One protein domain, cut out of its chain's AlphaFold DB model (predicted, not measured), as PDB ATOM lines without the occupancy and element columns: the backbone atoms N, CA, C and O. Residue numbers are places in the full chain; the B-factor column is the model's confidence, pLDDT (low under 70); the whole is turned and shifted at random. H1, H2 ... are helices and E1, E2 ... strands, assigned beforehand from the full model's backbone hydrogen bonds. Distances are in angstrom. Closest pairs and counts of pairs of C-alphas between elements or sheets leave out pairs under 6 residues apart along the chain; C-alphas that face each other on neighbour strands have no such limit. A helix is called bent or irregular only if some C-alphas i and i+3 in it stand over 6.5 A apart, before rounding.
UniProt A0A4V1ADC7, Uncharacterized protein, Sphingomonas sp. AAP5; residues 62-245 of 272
ATOM      1  N   SER A  62     -15.154  -5.700  50.219       92.06
ATOM      2  CA  SER A  62     -13.735  -5.370  50.241       92.06
ATOM      3  C   SER A  62     -13.329  -4.592  49.003       92.06
ATOM      4  O   SER A  62     -13.900  -4.735  47.922       92.06
ATOM      5  N   THR A  63     -12.315  -3.749  49.161       89.94
ATOM      6  CA  THR A  63     -11.732  -2.979  48.065       89.94
ATOM      7  C   THR A  63     -10.267  -3.345  47.925       89.94
ATOM      8  O   THR A  63      -9.511  -3.307  48.892       89.94
ATOM      9  N   ARG A  64      -9.847  -3.651  46.699       89.00
ATOM     10  CA  ARG A  64      -8.441  -3.872  46.358       89.00
ATOM     11  C   ARG A  64      -8.050  -3.017  45.167       89.00
ATOM     12  O   ARG A  64      -8.692  -3.100  44.126       89.00
ATOM     13  N   LEU A  65      -6.974  -2.245  45.274       87.06
ATOM     14  CA  LEU A  65      -6.461  -1.477  44.139       87.06
ATOM     15  C   LEU A  65      -5.894  -2.404  43.049       87.06
ATOM     16  O   LEU A  65      -5.355  -3.480  43.322       87.06
ATOM     17  N   VAL A  66      -6.058  -2.001  41.791       84.19
ATOM     18  CA  VAL A  66      -5.620  -2.737  40.600       84.19
ATOM     19  C   VAL A  66      -4.895  -1.768  39.673       84.19
ATOM     20  O   VAL A  66      -5.527  -0.992  38.959       84.19
ATOM     21  N   GLY A  67      -3.565  -1.828  39.666       81.44
ATOM     22  CA  GLY A  67      -2.744  -0.830  38.977       81.44
ATOM     23  C   GLY A  67      -2.847   0.554  39.631       81.44
ATOM     24  O   GLY A  67      -3.342   0.684  40.748       81.44
ATOM     25  N   SER A  68      -2.390   1.593  38.930       79.50
ATOM     26  CA  SER A  68      -2.322   2.966  39.458       79.50
ATOM     27  C   SER A  68      -3.673   3.687  39.539       79.50
ATOM     28  O   SER A  68      -3.806   4.654  40.284       79.50
ATOM     29  N   HIS A  69      -4.676   3.238  38.778       76.19
ATOM     30  CA  HIS A  69      -5.970   3.931  38.642       76.19
ATOM     31  C   HIS A  69      -7.180   2.995  38.737       76.19
ATOM     32  O   HIS A  69      -8.296   3.383  38.392       76.19
ATOM     33  N   GLY A  70      -6.965   1.746  39.150       82.56
ATOM     34  CA  GLY A  70      -8.015   0.747  39.264       82.56
ATOM     35  C   GLY A  70      -8.274   0.314  40.697       82.56
ATOM     36  O   GLY A  70      -7.443   0.430  41.588       82.56
ATOM     37  N   ALA A  71      -9.456  -0.238  40.881       88.94
ATOM     38  CA  ALA A  71     -10.032  -0.766  42.089       88.94
ATOM     39  C   ALA A  71     -10.918  -1.946  41.690       88.94
ATOM     40  O   ALA A  71     -11.618  -1.939  40.675       88.94
ATOM     41  N   TRP A  72     -10.848  -2.987  42.494       90.62
ATOM     42  CA  TRP A  72     -11.738  -4.118  42.485       90.62
ATOM     43  C   TRP A  72     -12.531  -4.043  43.777       90.62
ATOM     44  O   TRP A  72     -11.984  -4.315  44.846       90.62
ATOM     45  N   VAL A  73     -13.792  -3.643  43.669       92.25
ATOM     46  CA  VAL A  73     -14.703  -3.577  44.810       92.25
ATOM     47  C   VAL A  73     -15.576  -4.819  44.788       92.25
ATOM     48  O   VAL A  73     -16.345  -5.017  43.849       92.25
ATOM     49  N   LYS A  74     -15.438  -5.678  45.790       93.88
ATOM     50  CA  LYS A  74     -16.381  -6.766  46.030       93.88
ATOM     51  C   LYS A  74     -17.517  -6.230  46.881       93.88
ATOM     52  O   LYS A  74     -17.266  -5.619  47.913       93.88
ATOM     53  N   LEU A  75     -18.741  -6.462  46.429       95.38
ATOM     54  CA  LEU A  75     -19.962  -6.209  47.185       95.38
ATOM     55  C   LEU A  75     -20.708  -7.543  47.245       95.38
ATOM     56  O   LEU A  75     -21.586  -7.806  46.426       95.38
ATOM     57  N   GLY A  76     -20.257  -8.434  48.128       93.75
ATOM     58  CA  GLY A  76     -20.718  -9.823  48.213       93.75
ATOM     59  C   GLY A  76     -22.034 -10.024  48.968       93.75
ATOM     60  O   GLY A  76     -22.554 -11.132  48.980       93.75
ATOM     61  N   TYR A  77     -22.569  -8.979  49.587       93.62
ATOM     62  CA  TYR A  77     -23.875  -8.942  50.247       93.62
ATOM     63  C   TYR A  77     -24.408  -7.513  50.175       93.62
ATOM     64  O   TYR A  77     -23.608  -6.596  50.021       93.62
ATOM     65  N   PHE A  78     -25.721  -7.318  50.300       94.94
ATOM     66  CA  PHE A  78     -26.345  -6.030  50.647       94.94
ATOM     67  C   PHE A  78     -27.124  -6.095  51.964       94.94
ATOM     68  O   PHE A  78     -27.804  -5.145  52.315       94.94
ATOM     69  N   GLN A  79     -26.996  -7.200  52.698       92.12
ATOM     70  CA  GLN A  79     -27.520  -7.394  54.044       92.12
ATOM     71  C   GLN A  79     -26.341  -7.728  54.962       92.12
ATOM     72  O   GLN A  79     -25.971  -8.901  55.062       92.12
ATOM     73  N   PRO A  80     -25.664  -6.724  55.548       94.12
ATOM     74  CA  PRO A  80     -24.697  -6.996  56.603       94.12
ATOM     75  C   PRO A  80     -25.417  -7.649  57.794       94.12
ATOM     76  O   PRO A  80     -26.513  -7.238  58.136       94.12
ATOM     77  N   ASN A  81     -24.820  -8.665  58.418       90.75
ATOM     78  CA  ASN A  81     -25.457  -9.442  59.499       90.75
ATOM     79  C   ASN A  81     -24.795  -9.225  60.868       90.75
ATOM     80  O   ASN A  81     -25.283  -9.699  61.891       90.75
ATOM     81  N   ASP A  82     -23.645  -8.555  60.889       91.81
ATOM     82  CA  ASP A  82     -22.867  -8.298  62.091       91.81
ATOM     83  C   ASP A  82     -22.111  -6.966  61.986       91.81
ATOM     84  O   ASP A  82     -21.992  -6.365  60.912       91.81
ATOM     85  N   ALA A  83     -21.567  -6.507  63.113       93.38
ATOM     86  CA  ALA A  83     -20.846  -5.238  63.198       93.38
ATOM     87  C   ALA A  83     -19.611  -5.170  62.276       93.38
ATOM     88  O   ALA A  83     -19.238  -4.086  61.822       93.38
ATOM     89  N   ALA A  84     -18.966  -6.304  61.986       94.88
ATOM     90  CA  ALA A  84     -17.811  -6.346  61.095       94.88
ATOM     91  C   ALA A  84     -18.244  -6.110  59.641       94.88
ATOM     92  O   ALA A  84     -17.601  -5.338  58.926       94.88
ATOM     93  N   GLN A  85     -19.355  -6.722  59.225       95.44
ATOM     94  CA  GLN A  85     -19.954  -6.520  57.909       95.44
ATOM     95  C   GLN A  85     -20.496  -5.097  57.736       95.44
ATOM     96  O   GLN A  85     -20.223  -4.470  56.713       95.44
ATOM     97  N   VAL A  86     -21.172  -4.549  58.751       96.19
ATOM     98  CA  VAL A  86     -21.621  -3.143  58.767       96.19
ATOM     99  C   VAL A  86     -20.431  -2.203  58.567       96.19
ATOM    100  O   VAL A  86     -20.425  -1.376  57.653       96.19
ATOM    101  N   LYS A  87     -19.365  -2.375  59.361       96.00
ATOM    102  CA  LYS A  87     -18.143  -1.567  59.250       96.00
ATOM    103  C   LYS A  87     -17.500  -1.676  57.866       96.00
ATOM    104  O   LYS A  87     -17.064  -0.666  57.316       96.00
ATOM    105  N   ALA A  88     -17.421  -2.883  57.307       96.00
ATOM    106  CA  ALA A  88     -16.862  -3.102  55.977       96.00
ATOM    107  C   ALA A  88     -17.687  -2.399  54.887       96.00
ATOM    108  O   ALA A  88     -17.113  -1.810  53.969       96.00
ATOM    109  N   PHE A  89     -19.016  -2.413  55.009       96.38
ATOM    110  CA  PHE A  89     -19.896  -1.745  54.057       96.38
ATOM    111  C   PHE A  89     -19.775  -0.223  54.125       96.38
ATOM    112  O   PHE A  89     -19.578   0.411  53.088       96.38
ATOM    113  N   HIS A  90     -19.799   0.366  55.322       95.75
ATOM    114  CA  HIS A  90     -19.565   1.805  55.477       95.75
ATOM    115  C   HIS A  90     -18.204   2.223  54.921       95.75
ATOM    116  O   HIS A  90     -18.134   3.167  54.142       95.75
ATOM    117  N   ALA A  91     -17.143   1.453  55.184       94.75
ATOM    118  CA  ALA A  91     -15.832   1.728  54.600       94.75
ATOM    119  C   ALA A  91     -15.847   1.698  53.058       94.75
ATOM    120  O   ALA A  91     -15.132   2.467  52.413       94.75
ATOM    121  N   ALA A  92     -16.661   0.833  52.443       94.06
ATOM    122  CA  ALA A  92     -16.833   0.813  50.992       94.06
ATOM    123  C   ALA A  92     -17.619   2.026  50.468       94.06
ATOM    124  O   ALA A  92     -17.276   2.529  49.397       94.06
ATOM    125  N   ILE A  93     -18.633   2.499  51.202       94.25
ATOM    126  CA  ILE A  93     -19.376   3.734  50.896       94.25
ATOM    127  C   ILE A  93     -18.435   4.942  50.977       94.25
ATOM    128  O   ILE A  93     -18.341   5.702  50.015       94.25
ATOM    129  N   ASP A  94     -17.677   5.066  52.065       93.19
ATOM    130  CA  ASP A  94     -16.754   6.181  52.304       93.19
ATOM    131  C   ASP A  94     -15.634   6.237  51.260       93.19
ATOM    132  O   ASP A  94     -15.227   7.309  50.811       93.19
ATOM    133  N   ALA A  95     -15.143   5.073  50.828       90.50
ATOM    134  CA  ALA A  95     -14.115   4.993  49.801       90.50
ATOM    135  C   ALA A  95     -14.668   5.221  48.383       90.50
ATOM    136  O   ALA A  95     -13.905   5.584  47.484       90.50
ATOM    137  N   ALA A  96     -15.973   5.033  48.153       90.12
ATOM    138  CA  ALA A  96     -16.595   5.046  46.829       90.12
ATOM    139  C   ALA A  96     -16.222   6.257  45.939       90.12
ATOM    140  O   ALA A  96     -15.908   6.018  44.766       90.12
ATOM    141  N   PRO A  97     -16.136   7.510  46.441       87.56
ATOM    142  CA  PRO A  97     -15.742   8.670  45.631       87.56
ATOM    143  C   PRO A  97     -14.370   8.527  44.943       87.56
ATOM    144  O   PRO A  97     -14.141   9.065  43.852       87.56
ATOM    145  N   ALA A  98     -13.447   7.781  45.560       82.19
ATOM    146  CA  ALA A  98     -12.101   7.532  45.047       82.19
ATOM    147  C   ALA A  98     -12.019   6.295  44.128       82.19
ATOM    148  O   ALA A  98     -11.046   6.117  43.392       82.19
ATOM    149  N   LEU A  99     -13.040   5.430  44.123       76.81
ATOM    150  CA  LEU A  99     -12.987   4.091  43.528       76.81
ATOM    151  C   LEU A  99     -13.660   4.034  42.158       76.81
ATOM    152  O   LEU A  99     -14.730   3.456  41.941       76.81
ATOM    153  N   ARG A 100     -12.980   4.601  41.168       67.31
ATOM    154  CA  ARG A 100     -13.528   4.791  39.822       67.31
ATOM    155  C   ARG A 100     -13.332   3.587  38.886       67.31
ATOM    156  O   ARG A 100     -12.913   3.804  37.768       67.31
ATOM    157  N   THR A 101     -13.570   2.324  39.268       68.81
ATOM    158  CA  THR A 101     -13.432   1.188  38.302       68.81
ATOM    159  C   THR A 101     -14.301  -0.059  38.596       68.81
ATOM    160  O   THR A 101     -15.517   0.046  38.529       68.81
ATOM    161  N   LYS A 102     -13.745  -1.272  38.780       75.69
ATOM    162  CA  LYS A 102     -14.453  -2.571  38.671       75.69
ATOM    163  C   LYS A 102     -15.257  -2.907  39.934       75.69
ATOM    164  O   LYS A 102     -14.805  -2.626  41.042       75.69
ATOM    165  N   ARG A 103     -16.400  -3.581  39.767       82.69
ATOM    166  CA  ARG A 103     -17.269  -4.090  40.838       82.69
ATOM    167  C   ARG A 103     -17.586  -5.564  40.627       82.69
ATOM    168  O   ARG A 103     -17.892  -5.973  39.512       82.69
ATOM    169  N   ASP A 104     -17.526  -6.351  41.688       82.94
ATOM    170  CA  ASP A 104     -17.816  -7.783  41.686       82.94
ATOM    171  C   ASP A 104     -18.963  -8.076  42.653       82.94
ATOM    172  O   ASP A 104     -18.791  -7.953  43.865       82.94
ATOM    173  N   VAL A 105     -20.120  -8.443  42.098       86.12
ATOM    174  CA  VAL A 105     -21.357  -8.757  42.843       86.12
ATOM    175  C   VAL A 105     -21.779 -10.220  42.674       86.12
ATOM    176  O   VAL A 105     -22.893 -10.617  43.002       86.12
ATOM    177  N   ARG A 106     -20.882 -11.046  42.133       85.62
ATOM    178  CA  ARG A 106     -21.054 -12.499  42.033       85.62
ATOM    179  C   ARG A 106     -21.253 -13.103  43.426       85.62
ATOM    180  O   ARG A 106     -20.458 -12.827  44.323       85.62
ATOM    181  N   GLY A 107     -22.286 -13.925  43.586       84.69
ATOM    182  CA  GLY A 107     -22.674 -14.518  44.870       84.69
ATOM    183  C   GLY A 107     -23.486 -13.614  45.809       84.69
ATOM    184  O   GLY A 107     -23.827 -14.069  46.895       84.69
ATOM    185  N   ASN A 108     -23.798 -12.366  45.434       90.94
ATOM    186  CA  ASN A 108     -24.541 -11.448  46.303       90.94
ATOM    187  C   ASN A 108     -26.052 -11.741  46.294       90.94
ATOM    188  O   ASN A 108     -26.763 -11.388  45.356       90.94
ATOM    189  N   GLY A 109     -26.553 -12.332  47.380       87.69
ATOM    190  CA  GLY A 109     -27.968 -12.693  47.532       87.69
ATOM    191  C   GLY A 109     -28.946 -11.520  47.691       87.69
ATOM    192  O   GLY A 109     -30.155 -11.747  47.693       87.69
ATOM    193  N   GLY A 110     -28.452 -10.286  47.810       90.25
ATOM    194  CA  GLY A 110     -29.246  -9.079  48.016       90.25
ATOM    195  C   GLY A 110     -29.264  -8.613  49.472       90.25
ATOM    196  O   GLY A 110     -28.259  -8.726  50.176       90.25
ATOM    197  N   GLY A 111     -30.385  -8.015  49.877       90.44
ATOM    198  CA  GLY A 111     -30.571  -7.318  51.149       90.44
ATOM    199  C   GLY A 111     -31.446  -6.074  50.990       90.44
ATOM    200  O   GLY A 111     -32.148  -5.963  49.984       90.44
ATOM    201  N   PRO A 112     -31.411  -5.135  51.940       90.62
ATOM    202  CA  PRO A 112     -32.063  -3.843  51.775       90.62
ATOM    203  C   PRO A 112     -31.425  -2.984  50.672       90.62
ATOM    204  O   PRO A 112     -30.214  -3.036  50.428       90.62
ATOM    205  N   TYR A 113     -32.239  -2.189  49.972       92.44
ATOM    206  CA  TYR A 113     -31.774  -1.369  48.840       92.44
ATOM    207  C   TYR A 113     -30.874  -0.211  49.284       92.44
ATOM    208  O   TYR A 113     -29.945   0.189  48.578       92.44
ATOM    209  N   ASN A 114     -31.106   0.256  50.500       94.69
ATOM    210  CA  ASN A 114     -30.426   1.324  51.205       94.69
ATOM    211  C   ASN A 114     -28.900   1.233  51.145       94.69
ATOM    212  O   ASN A 114     -28.226   2.199  50.780       94.69
ATOM    213  N   TRP A 115     -28.347   0.051  51.419       96.25
ATOM    214  CA  TRP A 115     -26.903  -0.177  51.421       96.25
ATOM    215  C   TRP A 115     -26.273   0.087  50.054       96.25
ATOM    216  O   TRP A 115     -25.282   0.816  49.942       96.25
ATOM    217  N   PHE A 116     -26.854  -0.467  48.987       95.75
ATOM    218  CA  PHE A 116     -26.298  -0.260  47.655       95.75
ATOM    219  C   PHE A 116     -26.596   1.146  47.130       95.75
ATOM    220  O   PHE A 116     -25.762   1.701  46.413       95.75
ATOM    221  N   MET A 117     -27.734   1.747  47.489       96.50
ATOM    222  CA  MET A 117     -28.056   3.119  47.095       96.50
ATOM    223  C   MET A 117     -27.097   4.122  47.733       96.50
ATOM    224  O   MET A 117     -26.590   4.999  47.034       96.50
ATOM    225  N   ALA A 118     -26.747   3.947  49.009       96.38
ATOM    226  CA  ALA A 118     -25.710   4.741  49.662       96.38
ATOM    227  C   ALA A 118     -24.352   4.601  48.954       96.38
ATOM    228  O   ALA A 118     -23.685   5.601  48.688       96.38
ATOM    229  N   TYR A 119     -23.976   3.382  48.549       95.62
ATOM    230  CA  TYR A 119     -22.763   3.163  47.757       95.62
ATOM    231  C   TYR A 119     -22.819   3.855  46.383       95.62
ATOM    232  O   TYR A 119     -21.848   4.497  45.974       95.62
ATOM    233  N   LEU A 120     -23.946   3.770  45.662       95.06
ATOM    234  CA  LEU A 120     -24.122   4.439  44.367       95.06
ATOM    235  C   LEU A 120     -24.057   5.965  44.499       95.06
ATOM    236  O   LEU A 120     -23.390   6.600  43.679       95.06
ATOM    237  N   ARG A 121     -24.673   6.545  45.537       94.69
ATOM    238  CA  ARG A 121     -24.592   7.981  45.851       94.69
ATOM    239  C   ARG A 121     -23.177   8.412  46.215       94.69
ATOM    240  O   ARG A 121     -22.731   9.450  45.739       94.69
ATOM    241  N   GLY A 122     -22.444   7.613  46.989       93.44
ATOM    242  CA  GLY A 122     -21.034   7.883  47.279       93.44
ATOM    243  C   GLY A 122     -20.172   7.865  46.012       93.44
ATOM    244  O   GLY A 122     -19.308   8.714  45.815       93.44
ATOM    245  N   LEU A 123     -20.437   6.926  45.102       91.69
ATOM    246  CA  LEU A 123     -19.640   6.744  43.892       91.69
ATOM    247  C   LEU A 123     -19.935   7.772  42.786       91.69
ATOM    248  O   LEU A 123     -19.009   8.281  42.151       91.69
ATOM    249  N   TYR A 124     -21.212   8.013  42.497       92.38
ATOM    250  CA  TYR A 124     -21.660   8.871  41.398       92.38
ATOM    251  C   TYR A 124     -22.125  10.251  41.867       92.38
ATOM    252  O   TYR A 124     -22.498  11.073  41.038       92.38
ATOM    253  N   GLY A 125     -22.096  10.532  43.166       92.50
ATOM    254  CA  GLY A 125     -22.730  11.717  43.729       92.50
ATOM    255  C   GLY A 125     -24.247  11.552  43.835       92.50
ATOM    256  O   GLY A 125     -24.884  10.859  43.037       92.50
ATOM    257  N   GLN A 126     -24.823  12.219  44.834       92.25
ATOM    258  CA  GLN A 126     -26.247  12.129  45.145       92.25
ATOM    259  C   GLN A 126     -27.129  12.562  43.966       92.25
ATOM    260  O   GLN A 126     -27.999  11.805  43.558       92.25
ATOM    261  N   GLU A 127     -26.849  13.716  43.352       91.62
ATOM    262  CA  GLU A 127     -27.654  14.242  42.238       91.62
ATOM    263  C   GLU A 127     -27.726  13.276  41.048       91.62
ATOM    264  O   GLU A 127     -28.791  13.071  40.471       91.62
ATOM    265  N   TYR A 128     -26.600  12.661  40.674       93.12
ATOM    266  CA  TYR A 128     -26.565  11.727  39.551       93.12
ATOM    267  C   TYR A 128     -27.260  10.412  39.893       93.12
ATOM    268  O   TYR A 128     -28.034   9.902  39.083       93.12
ATOM    269  N   ALA A 129     -27.000   9.867  41.083       93.00
ATOM    270  CA  ALA A 129     -27.654   8.645  41.524       93.00
ATOM    271  C   ALA A 129     -29.173   8.838  41.615       93.00
ATOM    272  O   ALA A 129     -29.900   8.069  41.004       93.00
ATOM    273  N   ASP A 130     -29.660   9.896  42.261       91.75
ATOM    274  CA  ASP A 130     -31.099  10.133  42.421       91.75
ATOM    275  C   ASP A 130     -31.802  10.450  41.084       91.75
ATOM    276  O   ASP A 130     -32.983  10.143  40.918       91.75
ATOM    277  N   HIS A 131     -31.079  11.004  40.099       92.00
ATOM    278  CA  HIS A 131     -31.617  11.245  38.757       92.00
ATOM    279  C   HIS A 131     -31.771   9.959  37.930       92.00
ATOM    280  O   HIS A 131     -32.756   9.807  37.208       92.00
ATOM    281  N   TYR A 132     -30.789   9.054  37.968       92.88
ATOM    282  CA  TYR A 132     -30.749   7.905  37.052       92.88
ATOM    283  C   TYR A 132     -31.094   6.563  37.710       92.88
ATOM    284  O   TYR A 132     -31.597   5.677  37.024       92.88
ATOM    285  N   ALA A 133     -30.818   6.387  39.006       93.38
ATOM    286  CA  ALA A 133     -31.101   5.156  39.739       93.38
ATOM    287  C   ALA A 133     -32.530   5.209  40.294       93.38
ATOM    288  O   ALA A 133     -32.763   5.540  41.459       93.38
ATOM    289  N   THR A 134     -33.492   4.932  39.417       92.06
ATOM    290  CA  THR A 134     -34.927   4.974  39.710       92.06
ATOM    291  C   THR A 134     -35.642   3.635  39.519       92.06
ATOM    292  O   THR A 134     -36.852   3.572  39.724       92.06
ATOM    293  N   GLU A 135     -34.963   2.562  39.108       90.69
ATOM    294  CA  GLU A 135     -35.599   1.271  38.796       90.69
ATOM    295  C   GLU A 135     -36.384   0.722  39.973       90.69
ATOM    296  O   GLU A 135     -37.548   0.347  39.816       90.69
ATOM    297  N   ARG A 136     -35.808   0.770  41.175       88.94
ATOM    298  CA  ARG A 136     -36.502   0.304  42.378       88.94
ATOM    299  C   ARG A 136     -37.781   1.097  42.670       88.94
ATOM    300  O   ARG A 136     -38.713   0.548  43.242       88.94
ATOM    301  N   LEU A 137     -37.862   2.364  42.246       89.50
ATOM    302  CA  LEU A 137     -39.038   3.220  42.458       89.50
ATOM    303  C   LEU A 137     -40.218   2.812  41.561       89.50
ATOM    304  O   LEU A 137     -41.365   3.128  41.864       89.50
ATOM    305  N   HIS A 138     -39.954   2.070  40.480       87.19
ATOM    306  CA  HIS A 138     -40.992   1.487  39.626       87.19
ATOM    307  C   HIS A 138     -41.641   0.245  40.258       87.19
ATOM    308  O   HIS A 138     -42.620  -0.285  39.726       87.19
ATOM    309  N   ILE A 139     -41.122  -0.223  41.396       83.12
ATOM    310  CA  ILE A 139     -41.648  -1.372  42.120       83.12
ATOM    311  C   ILE A 139     -42.663  -0.879  43.148       83.12
ATOM    312  O   ILE A 139     -42.343  -0.152  44.085       83.12
ATOM    313  N   ARG A 140     -43.912  -1.327  43.002       86.94
ATOM    314  CA  ARG A 140     -44.947  -1.137  44.018       86.94
ATOM    315  C   ARG A 140     -45.098  -2.412  44.835       86.94
ATOM    316  O   ARG A 140     -45.546  -3.433  44.311       86.94
ATOM    317  N   ALA A 141     -44.752  -2.342  46.114       87.69
ATOM    318  CA  ALA A 141     -44.841  -3.484  47.005       87.69
ATOM    319  C   ALA A 141     -46.303  -3.899  47.245       87.69
ATOM    320  O   ALA A 141     -47.198  -3.071  47.454       87.69
ATOM    321  N   VAL A 142     -46.539  -5.211  47.210       90.81
ATOM    322  CA  VAL A 142     -47.830  -5.838  47.503       90.81
ATOM    323  C   VAL A 142     -47.602  -6.867  48.598       90.81
ATOM    324  O   VAL A 142     -46.915  -7.865  48.392       90.81
ATOM    325  N   TYR A 143     -48.201  -6.628  49.754       90.56
ATOM    326  CA  TYR A 143     -48.001  -7.420  50.955       90.56
ATOM    327  C   TYR A 143     -49.213  -8.295  51.234       90.56
ATOM    328  O   TYR A 143     -50.356  -7.824  51.232       90.56
ATOM    329  N   ARG A 144     -48.954  -9.570  51.530       92.06
ATOM    330  CA  ARG A 144     -49.949 -10.477  52.100       92.06
ATOM    331  C   ARG A 144     -49.904 -10.365  53.620       92.06
ATOM    332  O   ARG A 144     -49.023 -10.931  54.266       92.06
ATOM    333  N   LEU A 145     -50.881  -9.663  54.179       91.56
ATOM    334  CA  LEU A 145     -51.003  -9.414  55.610       91.56
ATOM    335  C   LEU A 145     -51.403 -10.705  56.333       91.56
ATOM    336  O   LEU A 145     -52.564 -11.105  56.362       91.56
ATOM    337  N   SER A 146     -50.407 -11.374  56.900       87.12
ATOM    338  CA  SER A 146     -50.566 -12.533  57.779       87.12
ATOM    339  C   SER A 146     -49.822 -12.282  59.091       87.12
ATOM    340  O   SER A 146     -48.893 -11.473  59.097       87.12
ATOM    341  N   PRO A 147     -50.151 -12.981  60.192       86.94
ATOM    342  CA  PRO A 147     -49.413 -12.834  61.448       86.94
ATOM    343  C   PRO A 147     -47.901 -13.059  61.293       86.94
ATOM    344  O   PRO A 147     -47.106 -12.325  61.873       86.94
ATOM    345  N   ALA A 148     -47.506 -14.021  60.450       86.25
ATOM    346  CA  ALA A 148     -46.105 -14.291  60.135       86.25
ATOM    347  C   ALA A 148     -45.437 -13.117  59.400       86.25
ATOM    348  O   ALA A 148     -44.324 -12.738  59.747       86.25
ATOM    349  N   TYR A 149     -46.140 -12.496  58.445       88.12
ATOM    350  CA  TYR A 149     -45.648 -11.294  57.768       88.12
ATOM    351  C   TYR A 149     -45.485 -10.120  58.745       88.12
ATOM    352  O   TYR A 149     -44.439  -9.492  58.761       88.12
ATOM    353  N   VAL A 150     -46.477  -9.854  59.601       87.06
ATOM    354  CA  VAL A 150     -46.416  -8.734  60.561       87.06
ATOM    355  C   VAL A 150     -45.265  -8.898  61.558       87.06
ATOM    356  O   VAL A 150     -44.654  -7.914  61.969       87.06
ATOM    357  N   LYS A 151     -44.954 -10.138  61.952       88.06
ATOM    358  CA  LYS A 151     -43.765 -10.427  62.760       88.06
ATOM    359  C   LYS A 151     -42.481 -10.149  61.971       88.06
ATOM    360  O   LYS A 151     -41.626  -9.438  62.480       88.06
ATOM    361  N   LEU A 152     -42.377 -10.673  60.748       87.00
ATOM    362  CA  LEU A 152     -41.217 -10.470  59.874       87.00
ATOM    363  C   LEU A 152     -40.925  -8.980  59.636       87.00
ATOM    364  O   LEU A 152     -39.784  -8.556  59.745       87.00
ATOM    365  N   ASP A 153     -41.963  -8.197  59.352       87.50
ATOM    366  CA  ASP A 153     -41.889  -6.756  59.095       87.50
ATOM    367  C   ASP A 153     -41.335  -5.987  60.309       87.50
ATOM    368  O   ASP A 153     -40.412  -5.183  60.190       87.50
ATOM    369  N   ARG A 154     -41.821  -6.318  61.514       87.00
ATOM    370  CA  ARG A 154     -41.327  -5.742  62.773       87.00
ATOM    371  C   ARG A 154     -39.877  -6.124  63.061       87.00
ATOM    372  O   ARG A 154     -39.101  -5.273  63.491       87.00
ATOM    373  N   ASP A 155     -39.544  -7.400  62.880       87.44
ATOM    374  CA  ASP A 155     -38.198  -7.912  63.134       87.44
ATOM    375  C   ASP A 155     -37.197  -7.236  62.176       87.44
ATOM    376  O   ASP A 155     -36.158  -6.756  62.625       87.44
ATOM    377  N   GLY A 156     -37.566  -7.079  60.898       85.38
ATOM    378  CA  GLY A 156     -36.769  -6.369  59.895       85.38
ATOM    379  C   GLY A 156     -36.544  -4.889  60.220       85.38
ATOM    380  O   GLY A 156     -35.419  -4.412  60.124       85.38
ATOM    381  N   ALA A 157     -37.572  -4.165  60.678       83.62
ATOM    382  CA  ALA A 157     -37.424  -2.762  61.084       83.62
ATOM    383  C   ALA A 157     -36.474  -2.588  62.288       83.62
ATOM    384  O   ALA A 157     -35.687  -1.642  62.341       83.62
ATOM    385  N   SER A 158     -36.523  -3.515  63.251       83.38
ATOM    386  CA  SER A 158     -35.590  -3.542  64.385       83.38
ATOM    387  C   SER A 158     -34.156  -3.821  63.924       83.38
ATOM    388  O   SER A 158     -33.220  -3.140  64.343       83.38
ATOM    389  N   GLU A 159     -33.978  -4.801  63.034       85.38
ATOM    390  CA  GLU A 159     -32.678  -5.163  62.466       85.38
ATOM    391  C   GLU A 159     -32.045  -3.995  61.694       85.38
ATOM    392  O   GLU A 159     -30.899  -3.645  61.976       85.38
ATOM    393  N   ALA A 160     -32.804  -3.327  60.818       84.75
ATOM    394  CA  ALA A 160     -32.350  -2.145  60.079       84.75
ATOM    395  C   ALA A 160     -31.843  -1.034  61.017       84.75
ATOM    396  O   ALA A 160     -30.756  -0.480  60.819       84.75
ATOM    397  N   GLY A 161     -32.587  -0.758  62.097       84.12
ATOM    398  CA  GLY A 161     -32.185   0.209  63.119       84.12
ATOM    399  C   GLY A 161     -30.906  -0.192  63.862       84.12
ATOM    400  O   GLY A 161     -30.022   0.639  64.065       84.12
ATOM    401  N   ASN A 162     -30.771  -1.468  64.229       88.06
ATOM    402  CA  ASN A 162     -29.598  -1.976  64.949       88.06
ATOM    403  C   ASN A 162     -28.324  -1.986  64.092       88.06
ATOM    404  O   ASN A 162     -27.225  -1.816  64.621       88.06
ATOM    405  N   LEU A 163     -28.464  -2.197  62.783       91.25
ATOM    406  CA  LEU A 163     -27.345  -2.244  61.843       91.25
ATOM    407  C   LEU A 163     -26.939  -0.862  61.310       91.25
ATOM    408  O   LEU A 163     -25.942  -0.773  60.597       91.25
ATOM    409  N   GLY A 164     -27.672   0.200  61.658       91.25
ATOM    410  CA  GLY A 164     -27.382   1.555  61.188       91.25
ATOM    411  C   GLY A 164     -27.567   1.700  59.679       91.25
ATOM    412  O   GLY A 164     -26.731   2.305  59.007       91.25
ATOM    413  N   GLU A 165     -28.635   1.108  59.144       93.62
ATOM    414  CA  GLU A 165     -28.935   1.139  57.718       93.62
ATOM    415  C   GLU A 165     -28.992   2.584  57.172       93.62
ATOM    416  O   GLU A 165     -29.644   3.443  57.775       93.62
ATOM    417  N   PRO A 166     -28.300   2.899  56.054       94.38
ATOM    418  CA  PRO A 166     -28.335   4.239  55.468       94.38
ATOM    419  C   PRO A 166     -29.742   4.631  55.017       94.38
ATOM    420  O   PRO A 166     -30.484   3.780  54.554       94.38
ATOM    421  N   ALA A 167     -30.088   5.917  55.034       92.00
ATOM    422  CA  ALA A 167     -31.359   6.373  54.463       92.00
ATOM    423  C   ALA A 167     -31.378   6.270  52.924       92.00
ATOM    424  O   ALA A 167     -30.357   6.477  52.249       92.00
ATOM    425  N   ASP A 168     -32.561   6.039  52.357       90.12
ATOM    426  CA  ASP A 168     -32.801   5.992  50.914       90.12
ATOM    427  C   ASP A 168     -33.955   6.896  50.440       90.12
ATOM    428  O   ASP A 168     -34.970   6.421  49.931       90.12
ATOM    429  N   PRO A 169     -33.829   8.232  50.510       83.06
ATOM    430  CA  PRO A 169     -34.786   9.112  49.844       83.06
ATOM    431  C   PRO A 169     -34.668   8.988  48.306       83.06
ATOM    432  O   PRO A 169     -33.558   8.901  47.793       83.06
ATOM    433  N   PRO A 170     -35.763   8.999  47.519       79.19
ATOM    434  CA  PRO A 170     -37.154   9.171  47.926       79.19
ATOM    435  C   PRO A 170     -37.890   7.849  48.212       79.19
ATOM    436  O   PRO A 170     -39.105   7.881  48.354       79.19
ATOM    437  N   TYR A 171     -37.216   6.695  48.261       83.25
ATOM    438  CA  TYR A 171     -37.875   5.401  48.491       83.25
ATOM    439  C   TYR A 171     -38.640   5.386  49.826       83.25
ATOM    440  O   TYR A 171     -39.822   5.051  49.857       83.25
ATOM    441  N   GLU A 172     -38.010   5.894  50.885       86.12
ATOM    442  CA  GLU A 172     -38.554   5.915  52.254       86.12
ATOM    443  C   GLU A 172     -39.590   7.028  52.509       86.12
ATOM    444  O   GLU A 172     -40.143   7.152  53.603       86.12
ATOM    445  N   ILE A 173     -39.892   7.870  51.510       87.00
ATOM    446  CA  ILE A 173     -40.758   9.055  51.686       87.00
ATOM    447  C   ILE A 173     -42.169   8.700  52.176       87.00
ATOM    448  O   ILE A 173     -42.847   9.513  52.805       87.00
ATOM    449  N   ASN A 174     -42.617   7.480  51.883       89.44
ATOM    450  CA  ASN A 174     -43.948   7.003  52.219       89.44
ATOM    451  C   ASN A 174     -43.966   6.087  53.448       89.44
ATOM    452  O   ASN A 174     -45.054   5.633  53.796       89.44
ATOM    453  N   ASP A 175     -42.844   5.806  54.113       89.75
ATOM    454  CA  ASP A 175     -42.767   4.742  55.127       89.75
ATOM    455  C   ASP A 175     -43.722   4.988  56.290       89.75
ATOM    456  O   ASP A 175     -44.606   4.177  56.557       89.75
ATOM    457  N   THR A 176     -43.687   6.183  56.887       90.38
ATOM    458  CA  THR A 176     -44.618   6.543  57.972       90.38
ATOM    459  C   THR A 176     -46.088   6.465  57.532       90.38
ATOM    460  O   THR A 176     -46.966   6.046  58.295       90.38
ATOM    461  N   ALA A 177     -46.390   6.869  56.293       92.69
ATOM    462  CA  ALA A 177     -47.747   6.809  55.759       92.69
ATOM    463  C   ALA A 177     -48.189   5.358  55.505       92.69
ATOM    464  O   ALA A 177     -49.314   4.990  55.857       92.69
ATOM    465  N   ASN A 178     -47.307   4.538  54.935       93.38
ATOM    466  CA  ASN A 178     -47.524   3.126  54.655       93.38
ATOM    467  C   ASN A 178     -47.679   2.328  55.948       93.38
ATOM    468  O   ASN A 178     -48.627   1.557  56.030       93.38
ATOM    469  N   ASP A 179     -46.876   2.581  56.982       91.81
ATOM    470  CA  ASP A 179     -47.013   1.963  58.305       91.81
ATOM    471  C   ASP A 179     -48.401   2.197  58.895       91.81
ATOM    472  O   ASP A 179     -49.065   1.283  59.395       91.81
ATOM    473  N   ARG A 180     -48.882   3.442  58.821       93.94
ATOM    474  CA  ARG A 180     -50.217   3.803  59.303       93.94
ATOM    475  C   ARG A 180     -51.309   3.096  58.497       93.94
ATOM    476  O   ARG A 180     -52.230   2.530  59.087       93.94
ATOM    477  N   LEU A 181     -51.224   3.132  57.167       95.19
ATOM    478  CA  LEU A 181     -52.213   2.512  56.279       95.19
ATOM    479  C   LEU A 181     -52.216   0.983  56.403       95.19
ATOM    480  O   LEU A 181     -53.281   0.364  56.376       95.19
ATOM    481  N   GLN A 182     -51.049   0.373  56.598       94.50
ATOM    482  CA  GLN A 182     -50.905  -1.058  56.820       94.50
ATOM    483  C   GLN A 182     -51.545  -1.463  58.155       94.50
ATOM    484  O   GLN A 182     -52.350  -2.393  58.180       94.50
ATOM    485  N   LYS A 183     -51.303  -0.717  59.245       93.12
ATOM    486  CA  LYS A 183     -51.973  -0.941  60.545       93.12
ATOM    487  C   LYS A 183     -53.498  -0.844  60.435       93.12
ATOM    488  O   LYS A 183     -54.205  -1.682  60.990       93.12
ATOM    489  N   GLN A 184     -54.015   0.126  59.679       95.12
ATOM    490  CA  GLN A 184     -55.454   0.247  59.407       95.12
ATOM    491  C   GLN A 184     -55.992  -0.935  58.585       95.12
ATOM    492  O   GLN A 184     -57.075  -1.451  58.867       95.12
ATOM    493  N   ALA A 185     -55.239  -1.397  57.584       95.44
ATOM    494  CA  ALA A 185     -55.597  -2.570  56.792       95.44
ATOM    495  C   ALA A 185     -55.655  -3.842  57.657       95.44
ATOM    496  O   ALA A 185     -56.610  -4.608  57.547       95.44
ATOM    497  N   ILE A 186     -54.698  -4.019  58.572       94.06
ATOM    498  CA  ILE A 186     -54.692  -5.120  59.546       94.06
ATOM    499  C   ILE A 186     -55.919  -5.032  60.464       94.06
ATOM    500  O   ILE A 186     -56.650  -6.010  60.598       94.06
ATOM    501  N   ALA A 187     -56.184  -3.860  61.052       94.19
ATOM    502  CA  ALA A 187     -57.312  -3.658  61.965       94.19
ATOM    503  C   ALA A 187     -58.683  -3.881  61.297       94.19
ATOM    504  O   ALA A 187     -59.630  -4.298  61.954       94.19
ATOM    505  N   SER A 188     -58.781  -3.639  59.987       95.38
ATOM    506  CA  SER A 188     -59.990  -3.882  59.186       95.38
ATOM    507  C   SER A 188     -60.078  -5.297  58.598       95.38
ATOM    508  O   SER A 188     -60.971  -5.574  57.800       95.38
ATOM    509  N   GLY A 189     -59.165  -6.205  58.961       94.12
ATOM    510  CA  GLY A 189     -59.178  -7.596  58.498       94.12
ATOM    511  C   GLY A 189     -58.807  -7.779  57.022       94.12
ATOM    512  O   GLY A 189     -59.100  -8.824  56.437       94.12
ATOM    513  N   ARG A 190     -58.163  -6.789  56.386       94.75
ATOM    514  CA  ARG A 190     -57.705  -6.914  54.995       94.75
ATOM    515  C   ARG A 190     -56.522  -7.874  54.911       94.75
ATOM    516  O   ARG A 190     -55.576  -7.789  55.684       94.75
ATOM    517  N   GLN A 191     -56.539  -8.738  53.899       92.00
ATOM    518  CA  GLN A 191     -55.474  -9.721  53.662       92.00
ATOM    519  C   GLN A 191     -54.365  -9.217  52.731       92.00
ATOM    520  O   GLN A 191     -53.282  -9.797  52.700       92.00
ATOM    521  N   ILE A 192     -54.630  -8.161  51.957       94.06
ATOM    522  CA  ILE A 192     -53.687  -7.586  50.994       94.06
ATOM    523  C   ILE A 192     -53.564  -6.084  51.242       94.06
ATOM    524  O   ILE A 192     -54.574  -5.374  51.310       94.06
ATOM    525  N   PHE A 193     -52.324  -5.610  51.318       94.88
ATOM    526  CA  PHE A 193     -51.973  -4.196  51.358       94.88
ATOM    527  C   PHE A 193     -51.039  -3.864  50.195       94.88
ATOM    528  O   PHE A 193     -50.122  -4.620  49.892       94.88
ATOM    529  N   GLN A 194     -51.287  -2.745  49.522       94.44
ATOM    530  CA  GLN A 194     -50.426  -2.242  48.457       94.44
ATOM    531  C   GLN A 194     -49.802  -0.944  48.945       94.44
ATOM    532  O   GLN A 194     -50.546  -0.057  49.371       94.44
ATOM    533  N   SER A 195     -48.480  -0.818  48.851       92.50
ATOM    534  CA  SER A 195     -47.804   0.409  49.263       92.50
ATOM    535  C   SER A 195     -48.268   1.606  48.431       92.50
ATOM    536  O   SER A 195     -48.759   1.472  47.297       92.50
ATOM    537  N   THR A 196     -48.130   2.792  49.012       92.75
ATOM    538  CA  THR A 196     -48.304   4.054  48.296       92.75
ATOM    539  C   THR A 196     -47.239   4.138  47.198       92.75
ATOM    540  O   THR A 196     -46.062   3.928  47.506       92.75
ATOM    541  N   PRO A 197     -47.614   4.411  45.931       89.06
ATOM    542  CA  PRO A 197     -46.644   4.591  44.855       89.06
ATOM    543  C   PRO A 197     -45.615   5.659  45.218       89.06
ATOM    544  O   PRO A 197     -45.973   6.710  45.756       89.06
ATOM    545  N   ILE A 198     -44.348   5.397  44.913       88.25
ATOM    546  CA  ILE A 198     -43.300   6.396  45.088       88.25
ATOM    547  C   ILE A 198     -43.366   7.333  43.879       88.25
ATOM    548  O   ILE A 198     -43.338   6.852  42.742       88.25
ATOM    549  N   PRO A 199     -43.508   8.654  44.078       83.19
ATOM    550  CA  PRO A 199     -43.436   9.580  42.964       83.19
ATOM    551  C   PRO A 199     -42.036   9.518  42.358       83.19
ATOM    552  O   PRO A 199     -41.035   9.557  43.075       83.19
ATOM    553  N   PHE A 200     -41.959   9.456  41.029       80.06
ATOM    554  CA  PHE A 200     -40.677   9.630  40.365       80.06
ATOM    555  C   PHE A 200     -40.180  11.047  40.633       80.06
ATOM    556  O   PHE A 200     -40.957  11.996  40.469       80.06
ATOM    557  N   PRO A 201     -38.919  11.210  41.061       72.56
ATOM    558  CA  PRO A 201     -38.378  12.538  41.263       72.56
ATOM    559  C   PRO A 201     -38.484  13.329  39.948       72.56
ATOM    560  O   PRO A 201     -38.258  12.802  38.855       72.56
ATOM    561  N   ASN A 202     -38.931  14.590  40.040       68.38
ATOM    562  CA  ASN A 202     -38.981  15.476  38.881       68.38
ATOM    563  C   ASN A 202     -37.547  15.884  38.549       68.38
ATOM    564  O   ASN A 202     -36.982  16.826  39.108       68.38
ATOM    565  N   ASN A 203     -36.948  15.091  37.678       69.25
ATOM    566  CA  ASN A 203     -35.524  15.044  37.428       69.25
ATOM    567  C   ASN A 203     -35.093  16.157  36.471       69.25
ATOM    568  O   ASN A 203     -34.626  15.860  35.382       69.25
ATOM    569  N   GLY A 204     -35.264  17.420  36.887       79.50
ATOM    570  CA  GLY A 204     -35.037  18.657  36.126       79.50
ATOM    571  C   GLY A 204     -34.044  18.564  34.959       79.50
ATOM    572  O   GLY A 204     -34.380  18.093  33.877       79.50
ATOM    573  N   ARG A 205     -32.819  19.072  35.123       88.38
ATOM    574  CA  ARG A 205     -31.769  18.909  34.104       88.38
ATOM    575  C   ARG A 205     -30.943  17.670  34.425       88.38
ATOM    576  O   ARG A 205     -30.496  17.512  35.555       88.38
ATOM    577  N   ALA A 206     -30.679  16.847  33.412       90.25
ATOM    578  CA  ALA A 206     -29.798  15.690  33.524       90.25
ATOM    579  C   ALA A 206     -28.397  16.079  34.051       90.25
ATOM    580  O   ALA A 206     -27.705  16.867  33.392       90.25
ATOM    581  N   PRO A 207     -27.960  15.544  35.210       92.62
ATOM    582  CA  PRO A 207     -26.643  15.821  35.764       92.62
ATOM    583  C   PRO A 207     -25.555  15.123  34.943       92.62
ATOM    584  O   PRO A 207     -25.764  14.083  34.310       92.62
ATOM    585  N   VAL A 208     -24.359  15.708  34.959       91.69
ATOM    586  CA  VAL A 208     -23.190  15.164  34.260       91.69
ATOM    587  C   VAL A 208     -22.620  13.997  35.058       91.69
ATOM    588  O   VAL A 208     -22.406  14.126  36.256       91.69
ATOM    589  N   ASN A 209     -22.302  12.884  34.389       91.12
ATOM    590  CA  ASN A 209     -21.674  11.732  35.037       91.12
ATOM    591  C   ASN A 209     -20.286  12.099  35.611       91.12
ATOM    592  O   ASN A 209     -19.368  12.385  34.826       91.12
ATOM    593  N   PRO A 210     -20.089  12.066  36.946       88.25
ATOM    594  CA  PRO A 210     -18.795  12.387  37.545       88.25
ATOM    595  C   PRO A 210     -17.795  11.225  37.452       88.25
ATOM    596  O   PRO A 210     -16.580  11.431  37.567       88.25
ATOM    597  N   VAL A 211     -18.276  10.008  37.185       87.56
ATOM    598  CA  VAL A 211     -17.458   8.815  36.968       87.56
ATOM    599  C   VAL A 211     -17.106   8.716  35.485       87.56
ATOM    600  O   VAL A 211     -17.848   8.192  34.663       87.56
ATOM    601  N   ARG A 212     -15.919   9.213  35.130       82.38
ATOM    602  CA  ARG A 212     -15.392   9.160  33.749       82.38
ATOM    603  C   ARG A 212     -14.775   7.815  33.362       82.38
ATOM    604  O   ARG A 212     -14.469   7.582  32.196       82.38
ATOM    605  N   ALA A 213     -14.534   6.955  34.339       81.50
ATOM    606  CA  ALA A 213     -13.869   5.683  34.124       81.50
ATOM    607  C   ALA A 213     -14.845   4.588  33.679       81.50
ATOM    608  O   ALA A 213     -16.045   4.659  33.931       81.50
ATOM    609  N   LYS A 214     -14.309   3.535  33.052       83.19
ATOM    610  CA  LYS A 214     -15.107   2.370  32.656       83.19
ATOM    611  C   LYS A 214     -15.500   1.565  33.886       83.19
ATOM    612  O   LYS A 214     -14.641   1.095  34.637       83.19
ATOM    613  N   VAL A 215     -16.798   1.360  34.036       88.25
ATOM    614  CA  VAL A 215     -17.371   0.597  35.134       88.25
ATOM    615  C   VAL A 215     -17.708  -0.792  34.633       88.25
ATOM    616  O   VAL A 215     -18.516  -0.951  33.726       88.25
ATOM    617  N   TYR A 216     -17.095  -1.803  35.236       92.25
ATOM    618  CA  TYR A 216     -17.407  -3.198  34.941       92.25
ATOM    619  C   TYR A 216     -18.082  -3.826  36.146       92.25
ATOM    620  O   TYR A 216     -17.529  -3.734  37.240       92.25
ATOM    621  N   VAL A 217     -19.230  -4.465  35.944       94.25
ATOM    622  CA  VAL A 217     -19.957  -5.179  37.001       94.25
ATOM    623  C   VAL A 217     -19.929  -6.661  36.687       94.25
ATOM    624  O   VAL A 217     -20.460  -7.080  35.660       94.25
ATOM    625  N   LEU A 218     -19.276  -7.445  37.542       93.19
ATOM    626  CA  LEU A 218     -19.223  -8.890  37.398       93.19
ATOM    627  C   LEU A 218     -20.433  -9.524  38.078       93.19
ATOM    628  O   LEU A 218     -20.615  -9.328  39.279       93.19
ATOM    629  N   THR A 219     -21.208 -10.307  37.331       92.19
ATOM    630  CA  THR A 219     -22.426 -10.972  37.821       92.19
ATOM    631  C   THR A 219     -22.377 -12.481  37.622       92.19
ATOM    632  O   THR A 219     -21.674 -12.999  36.746       92.19
ATOM    633  N   ASP A 220     -23.123 -13.190  38.463       86.44
ATOM    634  CA  ASP A 220     -23.467 -14.592  38.279       86.44
ATOM    635  C   ASP A 220     -24.876 -14.888  38.805       86.44
ATOM    636  O   ASP A 220     -25.595 -13.987  39.242       86.44
ATOM    637  N   TYR A 221     -25.259 -16.163  38.781       83.06
ATOM    638  CA  TYR A 221     -26.559 -16.626  39.257       83.06
ATOM    639  C   TYR A 221     -26.770 -16.470  40.767       83.06
ATOM    640  O   TYR A 221     -27.896 -16.632  41.224       83.06
ATOM    641  N   GLY A 222     -25.727 -16.157  41.539       82.88
ATOM    642  CA  GLY A 222     -25.858 -15.809  42.949       82.88
ATOM    643  C   GLY A 222     -26.345 -14.376  43.175       82.88
ATOM    644  O   GLY A 222     -26.779 -14.077  44.277       82.88
ATOM    645  N   CYS A 223     -26.310 -13.513  42.149       88.69
ATOM    646  CA  CYS A 223     -26.831 -12.149  42.220       88.69
ATOM    647  C   CYS A 223     -28.369 -12.148  42.251       88.69
ATOM    648  O   CYS A 223     -29.004 -12.201  41.195       88.69
ATOM    649  N   GLY A 224     -28.957 -12.123  43.449       86.69
ATOM    650  CA  GLY A 224     -30.405 -12.199  43.686       86.69
ATOM    651  C   GLY A 224     -30.981 -10.986  44.421       86.69
ATOM    652  O   GLY A 224     -30.240 -10.147  44.927       86.69
ATOM    653  N   SER A 225     -32.315 -10.887  44.471       88.50
ATOM    654  CA  SER A 225     -33.043  -9.835  45.203       88.50
ATOM    655  C   SER A 225     -32.486  -8.425  44.904       88.50
ATOM    656  O   SER A 225     -32.398  -8.036  43.742       88.50
ATOM    657  N   ALA A 226     -32.051  -7.664  45.909       90.75
ATOM    658  CA  ALA A 226     -31.434  -6.347  45.744       90.75
ATOM    659  C   ALA A 226     -30.182  -6.301  44.868       90.75
ATOM    660  O   ALA A 226     -29.888  -5.248  44.310       90.75
ATOM    661  N   CYS A 227     -29.458  -7.410  44.690       93.38
ATOM    662  CA  CYS A 227     -28.376  -7.456  43.708       93.38
ATOM    663  C   CYS A 227     -28.889  -7.239  42.282       93.38
ATOM    664  O   CYS A 227     -28.242  -6.548  41.496       93.38
ATOM    665  N   ILE A 228     -30.082  -7.753  41.970       92.06
ATOM    666  CA  ILE A 228     -30.753  -7.498  40.691       92.06
ATOM    667  C   ILE A 228     -31.063  -6.002  40.579       92.06
ATOM    668  O   ILE A 228     -30.652  -5.376  39.605       92.06
ATOM    669  N   GLY A 229     -31.667  -5.423  41.625       92.06
ATOM    670  CA  GLY A 229     -31.955  -3.988  41.707       92.06
ATOM    671  C   GLY A 229     -30.713  -3.129  41.463       92.06
ATOM    672  O   GLY A 229     -30.711  -2.304  40.561       92.06
ATOM    673  N   PHE A 230     -29.611  -3.388  42.168       95.06
ATOM    674  CA  PHE A 230     -28.337  -2.690  41.965       95.06
ATOM    675  C   PHE A 230     -27.830  -2.755  40.519       95.06
ATOM    676  O   PHE A 230     -27.352  -1.757  39.977       95.06
ATOM    677  N   VAL A 231     -27.908  -3.930  39.885       94.69
ATOM    678  CA  VAL A 231     -27.500  -4.098  38.485       94.69
ATOM    679  C   VAL A 231     -28.426  -3.316  37.552       94.69
ATOM    680  O   VAL A 231     -27.935  -2.704  36.604       94.69
ATOM    681  N   ASP A 232     -29.729  -3.305  37.818       93.81
ATOM    682  CA  ASP A 232     -30.721  -2.583  37.021       93.81
ATOM    683  C   ASP A 232     -30.580  -1.060  37.161       93.81
ATOM    684  O   ASP A 232     -30.551  -0.367  36.142       93.81
ATOM    685  N   GLU A 233     -30.324  -0.549  38.370       94.56
ATOM    686  CA  GLU A 233     -29.962   0.858  38.578       94.56
ATOM    687  C   GLU A 233     -28.686   1.220  37.803       94.56
ATOM    688  O   GLU A 233     -28.627   2.210  37.073       94.56
ATOM    689  N   LEU A 234     -27.653   0.377  37.880       94.31
ATOM    690  CA  LEU A 234     -26.391   0.617  37.187       94.31
ATOM    691  C   LEU A 234     -26.506   0.581  35.658       94.31
ATOM    692  O   LEU A 234     -25.717   1.248  34.985       94.31
ATOM    693  N   LYS A 235     -27.465  -0.157  35.086       93.56
ATOM    694  CA  LYS A 235     -27.725  -0.145  33.634       93.56
ATOM    695  C   LYS A 235     -28.267   1.202  33.155       93.56
ATOM    696  O   LYS A 235     -28.120   1.517  31.974       93.56
ATOM    697  N   ARG A 236     -28.859   2.007  34.045       93.00
ATOM    698  CA  ARG A 236     -29.275   3.386  33.743       93.00
ATOM    699  C   ARG A 236     -28.090   4.349  33.676       93.00
ATOM    700  O   ARG A 236     -28.218   5.439  33.125       93.00
ATOM    701  N   PHE A 237     -26.926   3.967  34.200       92.56
ATOM    702  CA  PHE A 237     -25.752   4.831  34.230       92.56
ATOM    703  C   PHE A 237     -24.903   4.678  32.966       92.56
ATOM    704  O   PHE A 237     -24.496   3.585  32.572       92.56
ATOM    705  N   SER A 238     -24.549   5.811  32.361       89.38
ATOM    706  CA  SER A 238     -23.603   5.835  31.242       89.38
ATOM    707  C   SER A 238     -22.232   5.244  31.626       89.38
ATOM    708  O   SER A 238     -21.713   5.481  32.716       89.38
ATOM    709  N   GLY A 239     -21.617   4.477  30.716       85.88
ATOM    710  CA  GLY A 239     -20.262   3.927  30.898       85.88
ATOM    711  C   GLY A 239     -20.166   2.633  31.720       85.88
ATOM    712  O   GLY A 239     -19.054   2.136  31.938       85.88
ATOM    713  N   MET A 240     -21.301   2.068  32.144       91.06
ATOM    714  CA  MET A 240     -21.384   0.759  32.791       91.06
ATOM    715  C   MET A 240     -21.412  -0.382  31.769       91.06
ATOM    716  O   MET A 240     -22.072  -0.303  30.736       91.06
ATOM    717  N   ARG A 241     -20.697  -1.473  32.070       93.00
ATOM    718  CA  ARG A 241     -20.782  -2.742  31.344       93.00
ATOM    719  C   ARG A 241     -20.880  -3.923  32.308       93.00
ATOM    720  O   ARG A 241     -19.950  -4.193  33.069       93.00
ATOM    721  N   GLN A 242     -21.974  -4.670  32.212       93.31
ATOM    722  CA  GLN A 242     -22.132  -5.957  32.883       93.31
ATOM    723  C   GLN A 242     -21.283  -7.031  32.182       93.31
ATOM    724  O   GLN A 242     -21.203  -7.066  30.953       93.31
ATOM    725  N   ILE A 243     -20.616  -7.887  32.955       92.19
ATOM    726  CA  ILE A 243     -19.767  -8.987  32.477       92.19
ATOM    727  C   ILE A 243     -20.054 -10.230  33.325       92.19
ATOM    728  O   ILE A 243     -20.104 -10.144  34.547       92.19
ATOM    729  N   GLY A 244     -20.159 -11.403  32.706       88.88
ATOM    730  CA  GLY A 244     -20.333 -12.673  33.416       88.88
ATOM    731  C   GLY A 244     -21.615 -13.380  33.008       88.88
ATOM    732  O   GLY A 244     -22.023 -13.296  31.852       88.88
ATOM    733  N   LEU A 245     -22.219 -14.099  33.951       85.62
ATOM    734  CA  LEU A 245     -23.485 -14.796  33.724       85.62
ATOM    735  C   LEU A 245     -24.661 -13.856  34.037       85.62
ATOM    736  O   LEU A 245     -24.472 -12.859  34.748       85.62
TER     737      LEU A 245
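This is residues 62 to 245 of the 272 residues of an uncharacterized protein of Sphingomonas sp. AAP5 (UniProt A0A4V1ADC7). A strongly twisted five-stranded sheet forms one wall of the main lobe; H1 and H7 cover one of its faces, and H2 packs between these two helices, roughly side by side with both. From this lobe extends a smaller, loose lobe of H5, H6 and the two-stranded sheet E4 E5, and a long link, residues 195 to 214, leads back to the large sheet. The printed part has 184 residues, with seven named helices and seven named strands in the order E1 E2 H1 E3 H2 H3 H4 E4 H5 H6 E5 E6 H7 E7; the class is mixed, helices and strands. The large sheet runs E1 E2 E3 E6 E7 and is mixed. The whole is compact by its radius of gyration of the C-alphas, 17.5 A, yet elongated, spanning 61 by 39 by 29 A.

In the large sheet E1, residues 62 to 66, and E2, 70 to 75, form an antiparallel hairpin, with N 64 and O 72 at 2.9 A. E3, 102 to 104, is parallel to E2, with N 104 and O 73 at 2.8 A, and to E6, 215 to 219, with N 218 and O 103 at 2.8 A. E7, 240 to 244, is parallel to E6, with N 241 and O 215 at 2.8 A. H1, 83 to 98, and H7, 226 to 235, are on the same face, at heights over the sheet of 7.7 and 9.4 A: two layers, helices on one face of a sheet. E2, H1, E3 and E6, H7, E7 are strand-helix-strand units, parallel neighbour strands with a helix between, both with right-handed crossovers. The hub is H2, 113 to 124: it touches H1 at a shallow tilt of 27 degrees, the C-alphas of Ala 96 and Leu 123 being closest at 4.6 A. With residues 113 to 117 alone it touches H7, the C-alphas of Tyr 113 and Ala 226 being closest at 5.9 A. With residues 117 to 121 alone it touches H3, 126 to 132, closest at the C-alphas of Arg 121 and Ala 129, 5.3 A. H4, 135 to 138, touches H7, closest at the C-alphas of Glu 135 and Glu 233, 5.7 A. E4, 142 to 144, and E5, 192 to 194, are antiparallel, with N 143 and O 193 at 2.8 A. H5, 147 to 163, and H6, 171 to 187, are apart; the closest C-alphas of H6 and E5 are those of Gln 182 and Phe 193, 6.4 A. Every O i to N i+4 pair is within hydrogen-bond range in H2, H3, H5 and H7, 10 of 12 in H1 and 10 of 13 in H6; H4 is too short for such a pair.

E1 begins at C-alpha 62, (-13.735, -5.370, 50.241), and E7 ends at C-alpha 244, (-20.333, -12.673, 33.416). H6 is 25.3 A long, H5 24.5 A and H1 23.9 A. H1 and H6 are irregular, with C-alphas 94 and 97 at 7.2 A and C-alphas 173 and 176 at 7.8 A; H6 has a kink of 42 degrees near residue 178.

The two C-alphas farthest apart, those of Ser 68 and Ser 188, are 61.3 A apart. The printed part has no cut, and E5 to E6 is the long link. Mean pLDDT of the printed part is 89.5; residues 100 to 101 and 202 to 203 are under 70.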